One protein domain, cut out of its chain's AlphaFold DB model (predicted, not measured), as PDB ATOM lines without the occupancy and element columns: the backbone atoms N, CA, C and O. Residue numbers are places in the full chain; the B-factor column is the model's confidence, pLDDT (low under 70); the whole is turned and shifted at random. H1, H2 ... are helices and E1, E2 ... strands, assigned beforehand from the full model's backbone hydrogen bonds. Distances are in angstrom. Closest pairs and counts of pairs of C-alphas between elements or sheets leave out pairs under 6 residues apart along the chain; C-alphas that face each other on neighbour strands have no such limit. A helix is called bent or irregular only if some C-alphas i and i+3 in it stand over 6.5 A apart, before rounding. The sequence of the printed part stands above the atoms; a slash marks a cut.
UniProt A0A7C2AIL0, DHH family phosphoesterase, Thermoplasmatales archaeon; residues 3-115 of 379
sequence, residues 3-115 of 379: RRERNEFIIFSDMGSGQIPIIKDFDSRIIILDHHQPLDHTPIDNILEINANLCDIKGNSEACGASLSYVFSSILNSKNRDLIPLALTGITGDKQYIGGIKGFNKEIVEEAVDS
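What this domain is: This is residues 3 to 115 of the 379 residues of the protein "DHH family phosphoesterase" of Thermoplasmatales archaeon (UniProt A0A7C2AIL0). The domain has two halves: a small sheet of three strands, with H1 over one face, and three helices beyond the strands' last residues. H3 begins beside the ends of E1 and E2 and rises over the sheet's opposite face; it forms a hairpin with H4, and H5 crosses H4 on the side away from the sheet. The 113 printed residues hold the named elements E1, H1, E2, E3, H2, H3, H4 and H5 in that order; the sheet, E1 E2 E3, is parallel throughout, and the class is mixed, helices and strands. The whole is compact, with a radius of gyration of the C-alphas of 14.7 A and spans of 43 by 30 by 20 A.

Where its parts are: E1, residues 9 to 13, begins at C-alpha 9 (36.876, 14.821, 165.304) and is 13.2 A long. H1 is residues 17 to 23, E2 residues 29 to 34, 16.3 A long, and E3 residues 47 to 51. H2 is residues 52 to 55. H3, residues 65 to 76, begins at C-alpha 65 (35.439, 21.540, 182.852) and is 16.6 A long. H4, residues 78 to 93, is 24.5 A long. H5, residues 104 to 114, is 15.5 A long and ends at C-alpha 114 (29.795, 7.182, 198.917). H1 and H4 are irregular: C-alphas 18 and 21 are 7.9 A apart, and C-alphas 82 and 85 are 7.5 A apart. H4 has a kink of 42 degrees near residue 85.

How they stand to each other: E1 and E2 are parallel neighbours, with N 12 and O 31 at 2.8 A. E2 and E3 are parallel neighbours, with N 48 and O 30 at 2.8 A. E1, H1, E2 form a strand-helix-strand unit, two parallel neighbour strands with a helix between, and its crossover is right-handed. H1 is on the sheet, over E2 at a height of 9.8 A; its closest C-alphas to E2 are those of Ser 17 and Asp 34, 6.6 A apart. H3 is on the opposite face, over E2 at a height of 9.7 A, and only just stands up from the sheet, rising 42 degrees; the C-alphas of Gly 65 and Asp 34 are its closest to E2, 5.1 A apart. H3 and H4, a helical hairpin, touch at a shallow tilt of 4 degrees, opposite ways, closest at C-alphas Ser 74 and Asn 80, 4.9 A. H4 touches H5 with residues 84 to 91 alone, at a steep tilt of 60 degrees, opposite ways; the C-alphas of Ile 84 and Ala 112 are closest, 6.2 A apart. H2 is not on the sheet and is close to but not clearly touching H3, with the C-alphas of Ala 52 and Leu 68 7.8 A apart. In H3 and H5 every O i to N i+4 pair is within hydrogen-bond range; in H4 7 of 12 are, in H1 1 of 3, beside 2 of 4 O i to N i+3 pairs, and H2 is too short for an i+4 pair.

The domain as a whole: The C-alphas of Arg 4 and Asp 114 are the two farthest apart, 45.2 A. The printed part has no cut. The link from E2 to E3, residues 35 to 46, is long. The mean pLDDT of the printed part is 93.7, and no printed residue is under 70.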
ATOM      1  N   ARG A   3      43.078  24.459 163.223       81.44
ATOM      2  CA  ARG A   3      42.486  24.501 161.862       81.44
ATOM      3  C   ARG A   3      43.378  23.934 160.738       81.44
ATOM      4  O   ARG A   3      42.878  23.558 159.688       81.44
ATOM      5  N   ARG A   4      44.705  23.968 160.904       85.88
ATOM      6  CA  ARG A   4      45.664  23.462 159.903       85.88
ATOM      7  C   ARG A   4      45.906  21.959 160.046       85.88
ATOM      8  O   ARG A   4      46.466  21.358 159.135       85.88
ATOM      9  N   GLU A   5      45.537  21.382 161.183       87.06
ATOM     10  CA  GLU A   5      45.611  19.949 161.437       87.06
ATOM     11  C   GLU A   5      44.373  19.291 160.807       87.06
ATOM     12  O   GLU A   5      43.266  19.825 160.884       87.06
ATOM     13  N   ARG A   6      44.549  18.155 160.124       84.06
ATOM     14  CA  ARG A   6      43.434  17.415 159.518       84.06
ATOM     15  C   ARG A   6      42.849  16.461 160.556       84.06
ATOM     16  O   ARG A   6      43.265  15.310 160.621       84.06
ATOM     17  N   ASN A   7      41.920  16.963 161.364       90.75
ATOM     18  CA  ASN A   7      41.237  16.188 162.399       90.75
ATOM     19  C   ASN A   7      39.776  15.957 161.995       90.75
ATOM     20  O   ASN A   7      39.036  16.915 161.791       90.75
ATOM     21  N   GLU A   8      39.335  14.701 161.911       92.69
ATOM     22  CA  GLU A   8      37.919  14.382 161.642       92.69
ATOM     23  C   GLU A   8      37.009  14.698 162.838       92.69
ATOM     24  O   GLU A   8      35.806  14.935 162.686       92.69
ATOM     25  N   PHE A   9      37.581  14.667 164.043       94.81
ATOM     26  CA  PHE A   9      36.876  14.821 165.304       94.81
ATOM     27  C   PHE A   9      37.740  15.591 166.306       94.81
ATOM     28  O   PHE A   9      38.943  15.340 166.400       94.81
ATOM     29  N   ILE A  10      37.141  16.530 167.037       96.00
ATOM     30  CA  ILE A  10      37.831  17.388 168.006       96.00
ATOM     31  C   ILE A  10      36.990  17.478 169.282       96.00
ATOM     32  O   ILE A  10      35.796  17.759 169.217       96.00
ATOM     33  N   ILE A  11      37.623  17.289 170.440       96.62
ATOM     34  CA  ILE A  11      37.029  17.606 171.741       96.62
ATOM     35  C   ILE A  11      37.767  18.815 172.308       96.62
ATOM     36  O   ILE A  11      38.985  18.768 172.484       96.62
ATOM     37  N   PHE A  12      37.035  19.884 172.598       96.06
ATOM     38  CA  PHE A  12      37.517  20.973 173.435       96.06
ATOM     39  C   PHE A  12      37.040  20.723 174.867       96.06
ATOM     40  O   PHE A  12      35.847  20.548 175.098       96.06
ATOM     41  N   SER A  13      37.978  20.667 175.811       95.81
ATOM     42  CA  SER A  13      37.702  20.500 177.241       95.81
ATOM     43  C   SER A  13      38.136  21.762 177.966       95.81
ATOM     44  O   SER A  13      39.263  22.214 177.763       95.81
ATOM     45  N   ASP A  14      37.251  22.290 178.806       95.44
ATOM     46  CA  ASP A  14      37.439  23.512 179.597       95.44
ATOM     47  C   ASP A  14      37.636  24.794 178.760       95.44
ATOM     48  O   ASP A  14      38.179  25.802 179.204       95.44
ATOM     49  N   MET A  15      37.224  24.746 177.489       93.69
ATOM     50  CA  MET A  15      37.281  25.862 176.549       93.69
ATOM     51  C   MET A  15      36.376  25.601 175.345       93.69
ATOM     52  O   MET A  15      35.980  24.466 175.092       93.69
ATOM     53  N   GLY A  16      36.148  26.632 174.529       91.81
ATOM     54  CA  GLY A  16      35.519  26.512 173.212       91.81
ATOM     55  C   GLY A  16      34.235  27.319 173.066       91.81
ATOM     56  O   GLY A  16      33.992  27.842 171.977       91.81
ATOM     57  N   SER A  17      33.464  27.517 174.142       91.31
ATOM     58  CA  SER A  17      32.146  28.185 174.073       91.31
ATOM     59  C   SER A  17      32.255  29.641 173.612       91.31
ATOM     60  O   SER A  17      31.469  30.129 172.803       91.31
ATOM     61  N   GLY A  18      33.297  30.347 174.059       87.56
ATOM     62  CA  GLY A  18      33.588  31.714 173.612       87.56
ATOM     63  C   GLY A  18      34.207  31.797 172.211       87.56
ATOM     64  O   GLY A  18      34.331  32.885 171.650       87.56
ATOM     65  N   GLN A  19      34.625  30.670 171.634       89.62
ATOM     66  CA  GLN A  19      35.355  30.600 170.367       89.62
ATOM     67  C   GLN A  19      34.523  29.986 169.235       89.62
ATOM     68  O   GLN A  19      35.041  29.858 168.122       89.62
ATOM     69  N   ILE A  20      33.238  29.690 169.468       90.44
ATOM     70  CA  ILE A  20      32.291  29.185 168.461       90.44
ATOM     71  C   ILE A  20      32.378  29.941 167.120       90.44
ATOM     72  O   ILE A  20      32.510  29.273 166.090       90.44
ATOM     73  N   PRO A  21      32.418  31.294 167.068       88.56
ATOM     74  CA  PRO A  21      32.528  32.022 165.801       88.56
ATOM     75  C   PRO A  21      33.758  31.664 164.956       88.56
ATOM     76  O   PRO A  21      33.732  31.864 163.746       88.56
ATOM     77  N   ILE A  22      34.823  31.157 165.584       88.06
ATOM     78  CA  ILE A  22      36.086  30.775 164.944       88.06
ATOM     79  C   ILE A  22      36.079  29.291 164.553       88.06
ATOM     80  O   ILE A  22      36.608  28.938 163.499       88.06
ATOM     81  N   ILE A  23      35.527  28.420 165.406       91.12
ATOM     82  CA  ILE A  23      35.605  26.958 165.233       91.12
ATOM     83  C   ILE A  23      34.454  26.371 164.412       91.12
ATOM     84  O   ILE A  23      34.608  25.280 163.874       91.12
ATOM     85  N   LYS A  24      33.339  27.094 164.247       89.56
ATOM     86  CA  LYS A  24      32.199  26.650 163.422       89.56
ATOM     87  C   LYS A  24      32.563  26.343 161.967       89.56
ATOM     88  O   LYS A  24      31.944  25.487 161.351       89.56
ATOM     89  N   ASP A  25      33.595  27.004 161.441       89.31
ATOM     90  CA  ASP A  25      34.056  26.838 160.058       89.31
ATOM     91  C   ASP A  25      35.052  25.672 159.895       89.31
ATOM     92  O   ASP A  25      35.712  25.550 158.857       89.31
ATOM     93  N   PHE A  26      35.263  24.862 160.936       90.75
ATOM     94  CA  PHE A  26      36.159  23.712 160.860       90.75
ATOM     95  C   PHE A  26      35.432  22.541 160.201       90.75
ATOM     96  O   PHE A  26      34.297  22.225 160.549       90.75
ATOM     97  N   ASP A  27      36.123  21.853 159.294       89.25
ATOM     98  CA  ASP A  27      35.646  20.626 158.646       89.25
ATOM     99  C   ASP A  27      35.854  19.408 159.569       89.25
ATOM    100  O   ASP A  27      36.545  18.444 159.247       89.25
ATOM    101  N   SER A  28      35.337  19.518 160.792       93.00
ATOM    102  CA  SER A  28      35.483  18.543 161.871       93.00
ATOM    103  C   SER A  28      34.162  18.411 162.619       93.00
ATOM    104  O   SER A  28      33.419  19.383 162.761       93.00
ATOM    105  N   ARG A  29      33.900  17.221 163.162       95.44
ATOM    106  CA  ARG A  29      32.879  17.030 164.201       95.44
ATOM    107  C   ARG A  29      33.453  17.463 165.544       95.44
ATOM    108  O   ARG A  29      34.545  17.028 165.904       95.44
ATOM    109  N   ILE A  30      32.741  18.309 166.273       95.94
ATOM    110  CA  ILE A  30      33.267  18.966 167.468       95.94
ATOM    111  C   ILE A  30      32.382  18.656 168.673       95.94
ATOM    112  O   ILE A  30      31.160  18.757 168.591       95.94
ATOM    113  N   ILE A  31      33.010  18.325 169.800       96.75
ATOM    114  CA  ILE A  31      32.384  18.358 171.126       96.75
ATOM    115  C   ILE A  31      33.059  19.451 171.950       96.75
ATOM    116  O   ILE A  31      34.285  19.554 171.956       96.75
ATOM    117  N   ILE A  32      32.263  20.250 172.652       96.31
ATOM    118  CA  ILE A  32      32.732  21.245 173.620       96.31
ATOM    119  C   ILE A  32      32.235  20.812 174.999       96.31
ATOM    120  O   ILE A  32      31.037  20.618 175.170       96.31
ATOM    121  N   LEU A  33      33.145  20.652 175.958       97.50
ATOM    122  CA  LEU A  33      32.857  20.396 177.371       97.50
ATOM    123  C   LEU A  33      33.352  21.609 178.162       97.50
ATOM    124  O   LEU A  33      34.555  21.740 178.382       97.50
ATOM    125  N   ASP A  34      32.468  22.534 178.525       96.06
ATOM    126  CA  ASP A  34      32.893  23.850 179.019       96.06
ATOM    127  C   ASP A  34      31.907  24.442 180.039       96.06
ATOM    128  O   ASP A  34      30.748  24.065 180.139       96.06
ATOM    129  N   HIS A  35      32.373  25.376 180.847       94.88
ATOM    130  CA  HIS A  35      31.616  26.001 181.928       94.88
ATOM    131  C   HIS A  35      31.724  27.534 181.895       94.88
ATOM    132  O   HIS A  35      31.100  28.234 182.698       94.88
ATOM    133  N   HIS A  36      32.477  28.083 180.943       90.81
ATOM    134  CA  HIS A  36      32.542  29.516 180.706       90.81
ATOM    135  C   HIS A  36      31.226  30.047 180.125       90.81
ATOM    136  O   HIS A  36      30.471  29.325 179.474       90.81
ATOM    137  N   GLN A  37      30.951  31.334 180.354       86.25
ATOM    138  CA  GLN A  37      29.763  31.986 179.800       86.25
ATOM    139  C   GLN A  37      29.831  31.988 178.261       86.25
ATOM    140  O   GLN A  37      30.777  32.567 177.712       86.25
ATOM    141  N   PRO A  38      28.861  31.372 177.561       83.81
ATOM    142  CA  PRO A  38      28.819  31.402 176.106       83.81
ATOM    143  C   PRO A  38      28.504  32.821 175.612       83.81
ATOM    144  O   PRO A  38      27.784  33.580 176.263       83.81
ATOM    145  N   LEU A  39      29.064  33.204 174.460       76.62
ATOM    146  CA  LEU A  39      28.813  34.523 173.855       76.62
ATOM    147  C   LEU A  39      27.476  34.577 173.109       76.62
ATOM    148  O   LEU A  39      26.832  35.622 173.068       76.62
ATOM    149  N   ASP A  40      27.099  33.459 172.497       75.12
ATOM    150  CA  ASP A  40      25.874  33.252 171.736       75.12
ATOM    151  C   ASP A  40      25.554  31.751 171.770       75.12
ATOM    152  O   ASP A  40      26.469  30.930 171.817       75.12
ATOM    153  N   HIS A  41      24.272  31.403 171.747       73.38
ATOM    154  CA  HIS A  41      23.788  30.028 171.726       73.38
ATOM    155  C   HIS A  41      22.923  29.823 170.482       73.38
ATOM    156  O   HIS A  41      21.690  29.784 170.528       73.38
ATOM    157  N   THR A  42      23.600  29.708 169.343       82.12
ATOM    158  CA  THR A  42      22.980  29.284 168.090       82.12
ATOM    159  C   THR A  42      23.459  27.865 167.782       82.12
ATOM    160  O   THR A  42      24.665  27.684 167.619       82.12
ATOM    161  N   PRO A  43      22.559  26.864 167.693       84.06
ATOM    162  CA  PRO A  43      22.938  25.499 167.339       84.06
ATOM    163  C   PRO A  43      23.669  25.438 165.993       84.06
ATOM    164  O   PRO A  43      23.258  26.089 165.030       84.06
ATOM    165  N   ILE A  44      24.738  24.641 165.925       89.75
ATOM    166  CA  ILE A  44      25.546  24.442 164.717       89.75
ATOM    167  C   ILE A  44      25.684  22.940 164.471       89.75
ATOM    168  O   ILE A  44      26.110  22.209 165.357       89.75
ATOM    169  N   ASP A  45      25.355  22.486 163.262       89.81
ATOM    170  CA  ASP A  45      25.210  21.058 162.938       89.81
ATOM    171  C   ASP A  45      26.443  20.196 163.261       89.81
ATOM    172  O   ASP A  45      26.307  19.024 163.614       89.81
ATOM    173  N   ASN A  46      27.655  20.747 163.140       92.12
ATOM    174  CA  ASN A  46      28.903  20.025 163.397       92.12
ATOM    175  C   ASN A  46      29.440  20.181 164.832       92.12
ATOM    176  O   ASN A  46      30.506  19.633 165.119       92.12
ATOM    177  N   ILE A  47      28.741  20.899 165.720       94.94
ATOM    178  CA  ILE A  47      29.169  21.166 167.100       94.94
ATOM    179  C   ILE A  47      28.113  20.662 168.088       94.94
ATOM    180  O   ILE A  47      26.976  21.126 168.105       94.94
ATOM    181  N   LEU A  48      28.525  19.759 168.979       94.56
ATOM    182  CA  LEU A  48      27.793  19.426 170.195       94.56
ATOM    183  C   LEU A  48      28.405  20.193 171.371       94.56
ATOM    184  O   LEU A  48      29.487  19.851 171.850       94.56
ATOM    185  N   GLU A  49      27.712  21.227 171.837       94.62
ATOM    186  CA  GLU A  49      28.116  21.997 173.013       94.62
ATOM    187  C   GLU A  49      27.451  21.442 174.278       94.62
ATOM    188  O   GLU A  49      26.231  21.459 174.421       94.62
ATOM    189  N   ILE A  50      28.271  20.947 175.202       95.12
ATOM    190  CA  ILE A  50      27.876  20.540 176.549       95.12
ATOM    191  C   ILE A  50      28.447  21.593 177.494       95.12
ATOM    192  O   ILE A  50      29.597  21.498 177.932       95.12
ATOM    193  N   ASN A  51      27.637  22.616 177.777       95.44
ATOM    194  CA  ASN A  51      28.020  23.701 178.669       95.44
ATOM    195  C   ASN A  51      27.101  23.798 179.885       95.44
ATOM    196  O   ASN A  51      25.879  23.827 179.743       95.44
ATOM    197  N   ALA A  52      27.690  23.883 181.081       95.62
ATOM    198  CA  ALA A  52      26.948  23.973 182.341       95.62
ATOM    199  C   ALA A  52      25.898  25.101 182.334       95.62
ATOM    200  O   ALA A  52      24.748  24.881 182.717       95.62
ATOM    201  N   ASN A  53      26.258  26.285 181.827       93.38
ATOM    202  CA  ASN A  53      25.373  27.455 181.833       93.38
ATOM    203  C   ASN A  53      24.161  27.291 180.906       93.38
ATOM    204  O   ASN A  53      23.142  27.934 181.135       93.38
ATOM    205  N   LEU A  54      24.254  26.436 179.882       93.12
ATOM    206  CA  LEU A  54      23.133  26.121 178.987       93.12
ATOM    207  C   LEU A  54      22.118  25.166 179.630       93.12
ATOM    208  O   LEU A  54      21.006  25.021 179.130       93.12
ATOM    209  N   CYS A  55      22.498  24.539 180.743       91.06
ATOM    210  CA  CYS A  55      21.685  23.604 181.514       91.06
ATOM    211  C   CYS A  55      21.213  24.205 182.850       91.06
ATOM    212  O   CYS A  55      20.929  23.453 183.779       91.06
ATOM    213  N   ASP A  56      21.185  25.537 182.981       91.00
ATOM    214  CA  ASP A  56      20.865  26.255 184.227       91.00
ATOM    215  C   ASP A  56      21.780  25.904 185.425       91.00
ATOM    216  O   ASP A  56      21.434  26.154 186.581       91.00
ATOM    217  N   ILE A  57      22.981  25.372 185.162       95.31
ATOM    218  CA  ILE A  57      24.018  25.107 186.169       95.31
ATOM    219  C   ILE A  57      25.036  26.244 186.120       95.31
ATOM    220  O   ILE A  57      25.595  26.558 185.067       95.31
ATOM    221  N   LYS A  58      25.327  26.877 187.260       93.62
ATOM    222  CA  LYS A  58      26.251  28.022 187.279       93.62
ATOM    223  C   LYS A  58      27.692  27.570 187.067       93.62
ATOM    224  O   LYS A  58      28.367  27.186 188.020       93.62
ATOM    225  N   GLY A  59      28.211  27.711 185.850       92.50
ATOM    226  CA  GLY A  59      29.562  27.258 185.513       92.50
ATOM    227  C   GLY A  59      30.687  27.945 186.299       92.50
ATOM    228  O   GLY A  59      31.784  27.425 186.401       92.50
ATOM    229  N   ASN A  60      30.441  29.080 186.953       89.25
ATOM    230  CA  ASN A  60      31.442  29.712 187.817       89.25
ATOM    231  C   ASN A  60      31.522  29.132 189.245       89.25
ATOM    232  O   ASN A  60      32.367  29.585 190.014       89.25
ATOM    233  N   SER A  61      30.609  28.241 189.655       92.19
ATOM    234  CA  SER A  61      30.577  27.758 191.047       92.19
ATOM    235  C   SER A  61      29.879  26.417 191.306       92.19
ATOM    236  O   SER A  61      29.939  25.923 192.430       92.19
ATOM    237  N   GLU A  62      29.190  25.848 190.319       97.19
ATOM    238  CA  GLU A  62      28.395  24.622 190.455       97.19
ATOM    239  C   GLU A  62      28.859  23.499 189.511       97.19
ATOM    240  O   GLU A  62      28.445  22.364 189.719       97.19
ATOM    241  N   ALA A  63      29.704  23.790 188.515       97.25
ATOM    242  CA  ALA A  63      30.347  22.823 187.618       97.25
ATOM    243  C   ALA A  63      31.607  23.434 186.979       97.25
ATOM    244  O   ALA A  63      31.593  24.605 186.600       97.25
ATOM    245  N   CYS A  64      32.672  22.648 186.811       97.06
ATOM    246  CA  CYS A  64      33.877  23.019 186.048       97.06
ATOM    247  C   CYS A  64      34.099  22.100 184.838       97.06
ATOM    248  O   CYS A  64      33.422  21.073 184.709       97.06
ATOM    249  N   GLY A  65      35.082  22.405 183.982       97.06
ATOM    250  CA  GLY A  65      35.439  21.540 182.852       97.06
ATOM    251  C   GLY A  65      35.726  20.092 183.262       97.06
ATOM    252  O   GLY A  65      35.227  19.165 182.625       97.06
ATOM    253  N   ALA A  66      36.432  19.866 184.376       97.94
ATOM    254  CA  ALA A  66      36.711  18.513 184.871       97.94
ATOM    255  C   ALA A  66      35.446  17.755 185.310       97.94
ATOM    256  O   ALA A  66      35.341  16.551 185.086       97.94
ATOM    257  N   SER A  67      34.460  18.459 185.875       98.00
ATOM    258  CA  SER A  67      33.170  17.872 186.265       98.00
ATOM    259  C   SER A  67      32.398  17.366 185.049       98.00
ATOM    260  O   SER A  67      31.887  16.244 185.042       98.00
ATOM    261  N   LEU A  68      32.358  18.179 183.990       98.06
ATOM    262  CA  LEU A  68      31.687  17.835 182.738       98.06
ATOM    263  C   LEU A  68      32.421  16.711 182.000       98.06
ATOM    264  O   LEU A  68      31.783  15.765 181.541       98.06
ATOM    265  N   SER A  69      33.752  16.767 181.945       98.00
ATOM    266  CA  SER A  69      34.590  15.718 181.356       98.00
ATOM    267  C   SER A  69      34.445  14.380 182.076       98.00
ATOM    268  O   SER A  69      34.313  13.346 181.417       98.00
ATOM    269  N   TYR A  70      34.379  14.384 183.410       98.06
ATOM    270  CA  TYR A  70      34.115  13.183 184.199       98.06
ATOM    271  C   TYR A  70      32.767  12.555 183.839       98.06
ATOM    272  O   TYR A  70      32.718  11.385 183.451       98.06
ATOM    273  N   VAL A  71      31.681  13.331 183.883       97.12
ATOM    274  CA  VAL A  71      30.333  12.816 183.599       97.12
ATOM    275  C   VAL A  71      30.197  12.357 182.150       97.12
ATOM    276  O   VAL A  71      29.661  11.281 181.891       97.12
ATOM    277  N   PHE A  72      30.746  13.111 181.199       97.69
ATOM    278  CA  PHE A  72      30.806  12.691 179.802       97.69
ATOM    279  C   PHE A  72      31.515  11.335 179.661       97.69
ATOM    280  O   PHE A  72      30.985  10.409 179.043       97.69
ATOM    281  N   SER A  73      32.685  11.181 180.289       97.69
ATOM    282  CA  SER A  73      33.457   9.939 180.228       97.69
ATOM    283  C   SER A  73      32.743   8.756 180.894       97.69
ATOM    284  O   SER A  73      32.801   7.643 180.366       97.69
ATOM    285  N   SER A  74      32.038   8.974 182.009       97.38
ATOM    286  CA  SER A  74      31.357   7.916 182.761       97.38
ATOM    287  C   SER A  74      30.074   7.438 182.077       97.38
ATOM    288  O   SER A  74      29.722   6.261 182.190       97.38
ATOM    289  N   ILE A  75      29.419   8.312 181.302       97.19
ATOM    290  CA  ILE A  75      28.304   7.951 180.417       97.19
ATOM    291  C   ILE A  75      28.796   7.093 179.246       97.19
ATOM    292  O   ILE A  75      28.139   6.116 178.888       97.19
ATOM    293  N   LEU A  76      29.954   7.421 178.661       97.19
ATOM    294  CA  LEU A  76      30.545   6.617 177.585       97.19
ATOM    295  C   LEU A  76      30.967   5.225 178.069       97.19
ATOM    296  O   LEU A  76      30.816   4.242 177.343       97.19
ATOM    297  N   ASN A  77      31.514   5.135 179.282       98.06
ATOM    298  CA  ASN A  77      31.902   3.875 179.897       98.06
ATOM    299  C   ASN A  77      31.847   3.981 181.421       98.06
ATOM    300  O   ASN A  77      32.614   4.724 182.030       98.06
ATOM    301  N   SER A  78      31.012   3.154 182.052       96.56
ATOM    302  CA  SER A  78      30.831   3.157 183.506       96.56
ATOM    303  C   SER A  78      32.105   2.838 184.294       96.56
ATOM    304  O   SER A  78      32.153   3.122 185.487       96.56
ATOM    305  N   LYS A  79      33.127   2.242 183.660       96.94
ATOM    306  CA  LYS A  79      34.435   2.013 184.292       96.94
ATOM    307  C   LYS A  79      35.160   3.314 184.628       96.94
ATOM    308  O   LYS A  79      35.822   3.326 185.650       96.94
ATOM    309  N   ASN A  80      34.929   4.389 183.866       97.69
ATOM    310  CA  ASN A  80      35.551   5.705 184.069       97.69
ATOM    311  C   ASN A  80      35.079   6.421 185.350       97.69
ATOM    312  O   ASN A  80      35.477   7.551 185.622       97.69
ATOM    313  N   ARG A  81      34.208   5.786 186.149       96.88
ATOM    314  CA  ARG A  81      33.876   6.250 187.503       96.88
ATOM    315  C   ARG A  81      35.082   6.216 188.449       96.88
ATOM    316  O   ARG A  81      35.044   6.896 189.470       96.88
ATOM    317  N   ASP A  82      36.131   5.471 188.097       96.12
ATOM    318  CA  ASP A  82      37.439   5.488 188.763       96.12
ATOM    319  C   ASP A  82      38.174   6.839 188.650       96.12
ATOM    320  O   ASP A  82      39.035   7.149 189.472       96.12
ATOM    321  N   LEU A  83      37.795   7.687 187.686       97.44
ATOM    322  CA  LEU A  83      38.371   9.020 187.473       97.44
ATOM    323  C   LEU A  83      37.755  10.113 188.359       97.44
ATOM    324  O   LEU A  83      38.140  11.277 188.245       97.44
ATOM    325  N   ILE A  84      36.809   9.783 189.248       98.06
ATOM    326  CA  ILE A  84      36.150  10.792 190.087       98.06
ATOM    327  C   ILE A  84      37.120  11.623 190.952       98.06
ATOM    328  O   ILE A  84      36.862  12.819 191.110       98.06
ATOM    329  N   PRO A  85      38.270  11.105 191.449       98.31
ATOM    330  CA  PRO A  85      39.222  11.950 192.168       98.31
ATOM    331  C   PRO A  85      39.812  13.061 191.285       98.31
ATOM    332  O   PRO A  85      40.003  14.166 191.781       98.31
ATOM    333  N   LEU A  86      40.008  12.820 189.978       98.19
ATOM    334  CA  LEU A  86      40.459  13.847 189.025       98.19
ATOM    335  C   LEU A  86      39.378  14.903 188.757       98.19
ATOM    336  O   LEU A  86      39.693  16.075 188.544       98.19
ATOM    337  N   ALA A  87      38.098  14.517 188.801       98.38
ATOM    338  CA  ALA A  87      36.996  15.476 188.750       98.38
ATOM    339  C   ALA A  87      37.070  16.435 189.947       98.38
ATOM    340  O   ALA A  87      37.017  17.652 189.773       98.38
ATOM    341  N   LEU A  88      37.276  15.888 191.152       98.44
ATOM    342  CA  LEU A  88      37.466  16.677 192.370       98.44
ATOM    343  C   LEU A  88      38.722  17.554 192.293       98.44
ATOM    344  O   LEU A  88      38.654  18.697 192.734       98.44
ATOM    345  N   THR A  89      39.819  17.078 191.689       98.12
ATOM    346  CA  THR A  89      41.016  17.895 191.423       98.12
ATOM    347  C   THR A  89      40.677  19.143 190.612       98.12
ATOM    348  O   THR A  89      41.085  20.237 190.982       98.12
ATOM    349  N   GLY A  90      39.894  19.024 189.536       97.94
ATOM    350  CA  GLY A  90      39.493  20.201 188.762       97.94
ATOM    351  C   GLY A  90      38.492  21.098 189.494       97.94
ATOM    352  O   GLY A  90      38.584  22.318 189.399       97.94
ATOM    353  N   ILE A  91      37.554  20.532 190.266       98.06
ATOM    354  CA  ILE A  91      36.619  21.312 191.105       98.06
ATOM    355  C   ILE A  91      37.391  22.183 192.100       98.06
ATOM    356  O   ILE A  91      37.041  23.348 192.327       98.06
ATOM    357  N   THR A  92      38.430  21.618 192.714       96.06
ATOM    358  CA  THR A  92      39.242  22.338 193.685       96.06
ATOM    359  C   THR A  92      40.235  23.294 193.030       96.06
ATOM    360  O   THR A  92      40.377  24.412 193.528       96.06
ATOM    361  N   GLY A  93      40.829  22.932 191.892       95.25
ATOM    362  CA  GLY A  93      41.685  23.810 191.088       95.25
ATOM    363  C   GLY A  93      40.974  25.077 190.608       95.25
ATOM    364  O   GLY A  93      41.505  26.180 190.748       95.25
ATOM    365  N   ASP A  94      39.715  24.950 190.183       94.94
ATOM    366  CA  ASP A  94      38.848  26.083 189.824       94.94
ATOM    367  C   ASP A  94      38.321  26.868 191.031       94.94
ATOM    368  O   ASP A  94      37.568  27.837 190.891       94.94
ATOM    369  N   LYS A  95      38.687  26.453 192.247       93.50
ATOM    370  CA  LYS A  95      38.257  27.065 193.507       93.50
ATOM    371  C   LYS A  95      36.736  27.094 193.680       93.50
ATOM    372  O   LYS A  95      36.208  27.937 194.409       93.50
ATOM    373  N   GLN A  96      36.006  26.137 193.099       95.31
ATOM    374  CA  GLN A  96      34.540  26.069 193.214       95.31
ATOM    375  C   GLN A  96      34.051  25.579 194.593       95.31
ATOM    376  O   GLN A  96      32.855  25.412 194.817       95.31
ATOM    377  N   TYR A  97      34.966  25.403 195.550       93.38
ATOM    378  CA  TYR A  97      34.660  25.239 196.973       93.38
ATOM    379  C   TYR A  97      34.419  26.573 197.703       93.38
ATOM    380  O   TYR A  97      33.984  26.563 198.858       93.38
ATOM    381  N   ILE A  98      34.742  27.726 197.098       90.25
ATOM    382  CA  ILE A  98      34.557  29.039 197.732       90.25
ATOM    383  C   ILE A  98      33.058  29.308 197.922       90.25
ATOM    384  O   ILE A  98      32.275  29.317 196.972       90.25
ATOM    385  N   GLY A  99      32.654  29.549 199.173       87.31
ATOM    386  CA  GLY A  99      31.238  29.645 199.548       87.31
ATOM    387  C   GLY A  99      30.533  28.288 199.677       87.31
ATOM    388  O   GLY A  99      29.304  28.258 199.731       87.31
ATOM    389  N   GLY A 100      31.297  27.193 199.744       91.50
ATOM    390  CA  GLY A 100      30.805  25.822 199.869       91.50
ATOM    391  C   GLY A 100      30.561  25.148 198.518       91.50
ATOM    392  O   GLY A 100      30.141  25.790 197.557       91.50
ATOM    393  N   ILE A 101      30.805  23.834 198.467       95.12
ATOM    394  CA  ILE A 101      30.527  22.999 197.291       95.12
ATOM    395  C   ILE A 101      29.008  22.867 197.122       95.12
ATOM    396  O   ILE A 101      28.281  22.580 198.075       95.12
ATOM    397  N   LYS A 102      28.520  23.110 195.906       95.44
ATOM    398  CA  LYS A 102      27.094  23.284 195.594       95.44
ATOM    399  C   LYS A 102      26.781  22.853 194.164       95.44
ATOM    400  O   LYS A 102      27.689  22.666 193.358       95.44
ATOM    401  N   GLY A 103      25.489  22.721 193.872       96.06
ATOM    402  CA  GLY A 103      24.993  22.313 192.559       96.06
ATOM    403  C   GLY A 103      25.571  20.970 192.126       96.06
ATOM    404  O   GLY A 103      25.720  20.066 192.946       96.06
ATOM    405  N   PHE A 104      25.936  20.866 190.854       97.12
ATOM    406  CA  PHE A 104      26.383  19.614 190.253       97.12
ATOM    407  C   PHE A 104      27.690  19.075 190.860       97.12
ATOM    408  O   PHE A 104      27.821  17.876 191.089       97.12
ATOM    409  N   ASN A 105      28.617  19.953 191.250       98.06
ATOM    410  CA  ASN A 105      29.828  19.559 191.978       98.06
ATOM    411  C   ASN A 105      29.520  18.822 193.284       98.06
ATOM    412  O   ASN A 105      30.276  17.938 193.685       98.06
ATOM    413  N   LYS A 106      28.429  19.189 193.968       98.00
ATOM    414  CA  LYS A 106      28.036  18.531 195.214       98.00
ATOM    415  C   LYS A 106      27.649  17.075 194.963       98.00
ATOM    416  O   LYS A 106      28.086  16.219 195.720       98.00
ATOM    417  N   GLU A 107      26.918  16.797 193.885       98.00
ATOM    418  CA  GLU A 107      26.544  15.430 193.498       98.00
ATOM    419  C   GLU A 107      27.784  14.571 193.201       98.00
ATOM    420  O   GLU A 107      27.875  13.437 193.665       98.00
ATOM    421  N   ILE A 108      28.779  15.131 192.501       98.25
ATOM    422  CA  ILE A 108      30.051  14.444 192.208       98.25
ATOM    423  C   ILE A 108      30.832  14.158 193.499       98.25
ATOM    424  O   ILE A 108      31.370  13.067 193.683       98.25
ATOM    425  N   VAL A 109      30.899  15.122 194.419       98.00
ATOM    426  CA  VAL A 109      31.586  14.941 195.706       98.00
ATOM    427  C   VAL A 109      30.892  13.891 196.573       98.00
ATOM    428  O   VAL A 109      31.572  13.049 197.163       98.00
ATOM    429  N   GLU A 110      29.561  13.905 196.633       98.06
ATOM    430  CA  GLU A 110      28.774  12.893 197.343       98.06
ATOM    431  C   GLU A 110      29.010  11.499 196.740       98.06
ATOM    432  O   GLU A 110      29.332  10.569 197.478       98.06
ATOM    433  N   GLU A 111      28.999  11.366 195.405       97.81
ATOM    434  CA  GLU A 111      29.347  10.113 194.722       97.81
ATOM    435  C   GLU A 111      30.764   9.633 195.085       97.81
ATOM    436  O   GLU A 111      30.977   8.440 195.330       97.81
ATOM    437  N   ALA A 112      31.744  10.536 195.147       97.94
ATOM    438  CA  ALA A 112      33.135  10.190 195.442       97.94
ATOM    439  C   ALA A 112      33.296   9.624 196.861       97.94
ATOM    440  O   ALA A 112      34.024   8.646 197.070       97.94
ATOM    441  N   VAL A 113      32.604  10.231 197.830       98.00
ATOM    442  CA  VAL A 113      32.607   9.801 199.233       98.00
ATOM    443  C   VAL A 113      31.841   8.486 199.396       98.00
ATOM    444  O   VAL A 113      32.366   7.546 199.998       98.00
ATOM    445  N   ASP A 114      30.646   8.375 198.814       97.88
ATOM    446  CA  ASP A 114      29.795   7.182 198.917       97.88
ATOM    447  C   ASP A 114      30.442   5.951 198.267       97.88
ATOM    448  O   ASP A 114      30.370   4.837 198.796       97.88
ATOM    449  N   SER A 115      31.144   6.154 197.147       96.75
ATOM    450  CA  SER A 115      31.922   5.108 196.471       96.75
ATOM    451  C   SER A 115      33.264   4.794 197.148       96.75
ATOM    452  O   SER A 115      33.953   3.870 196.717       96.75
TER     453      SER A 115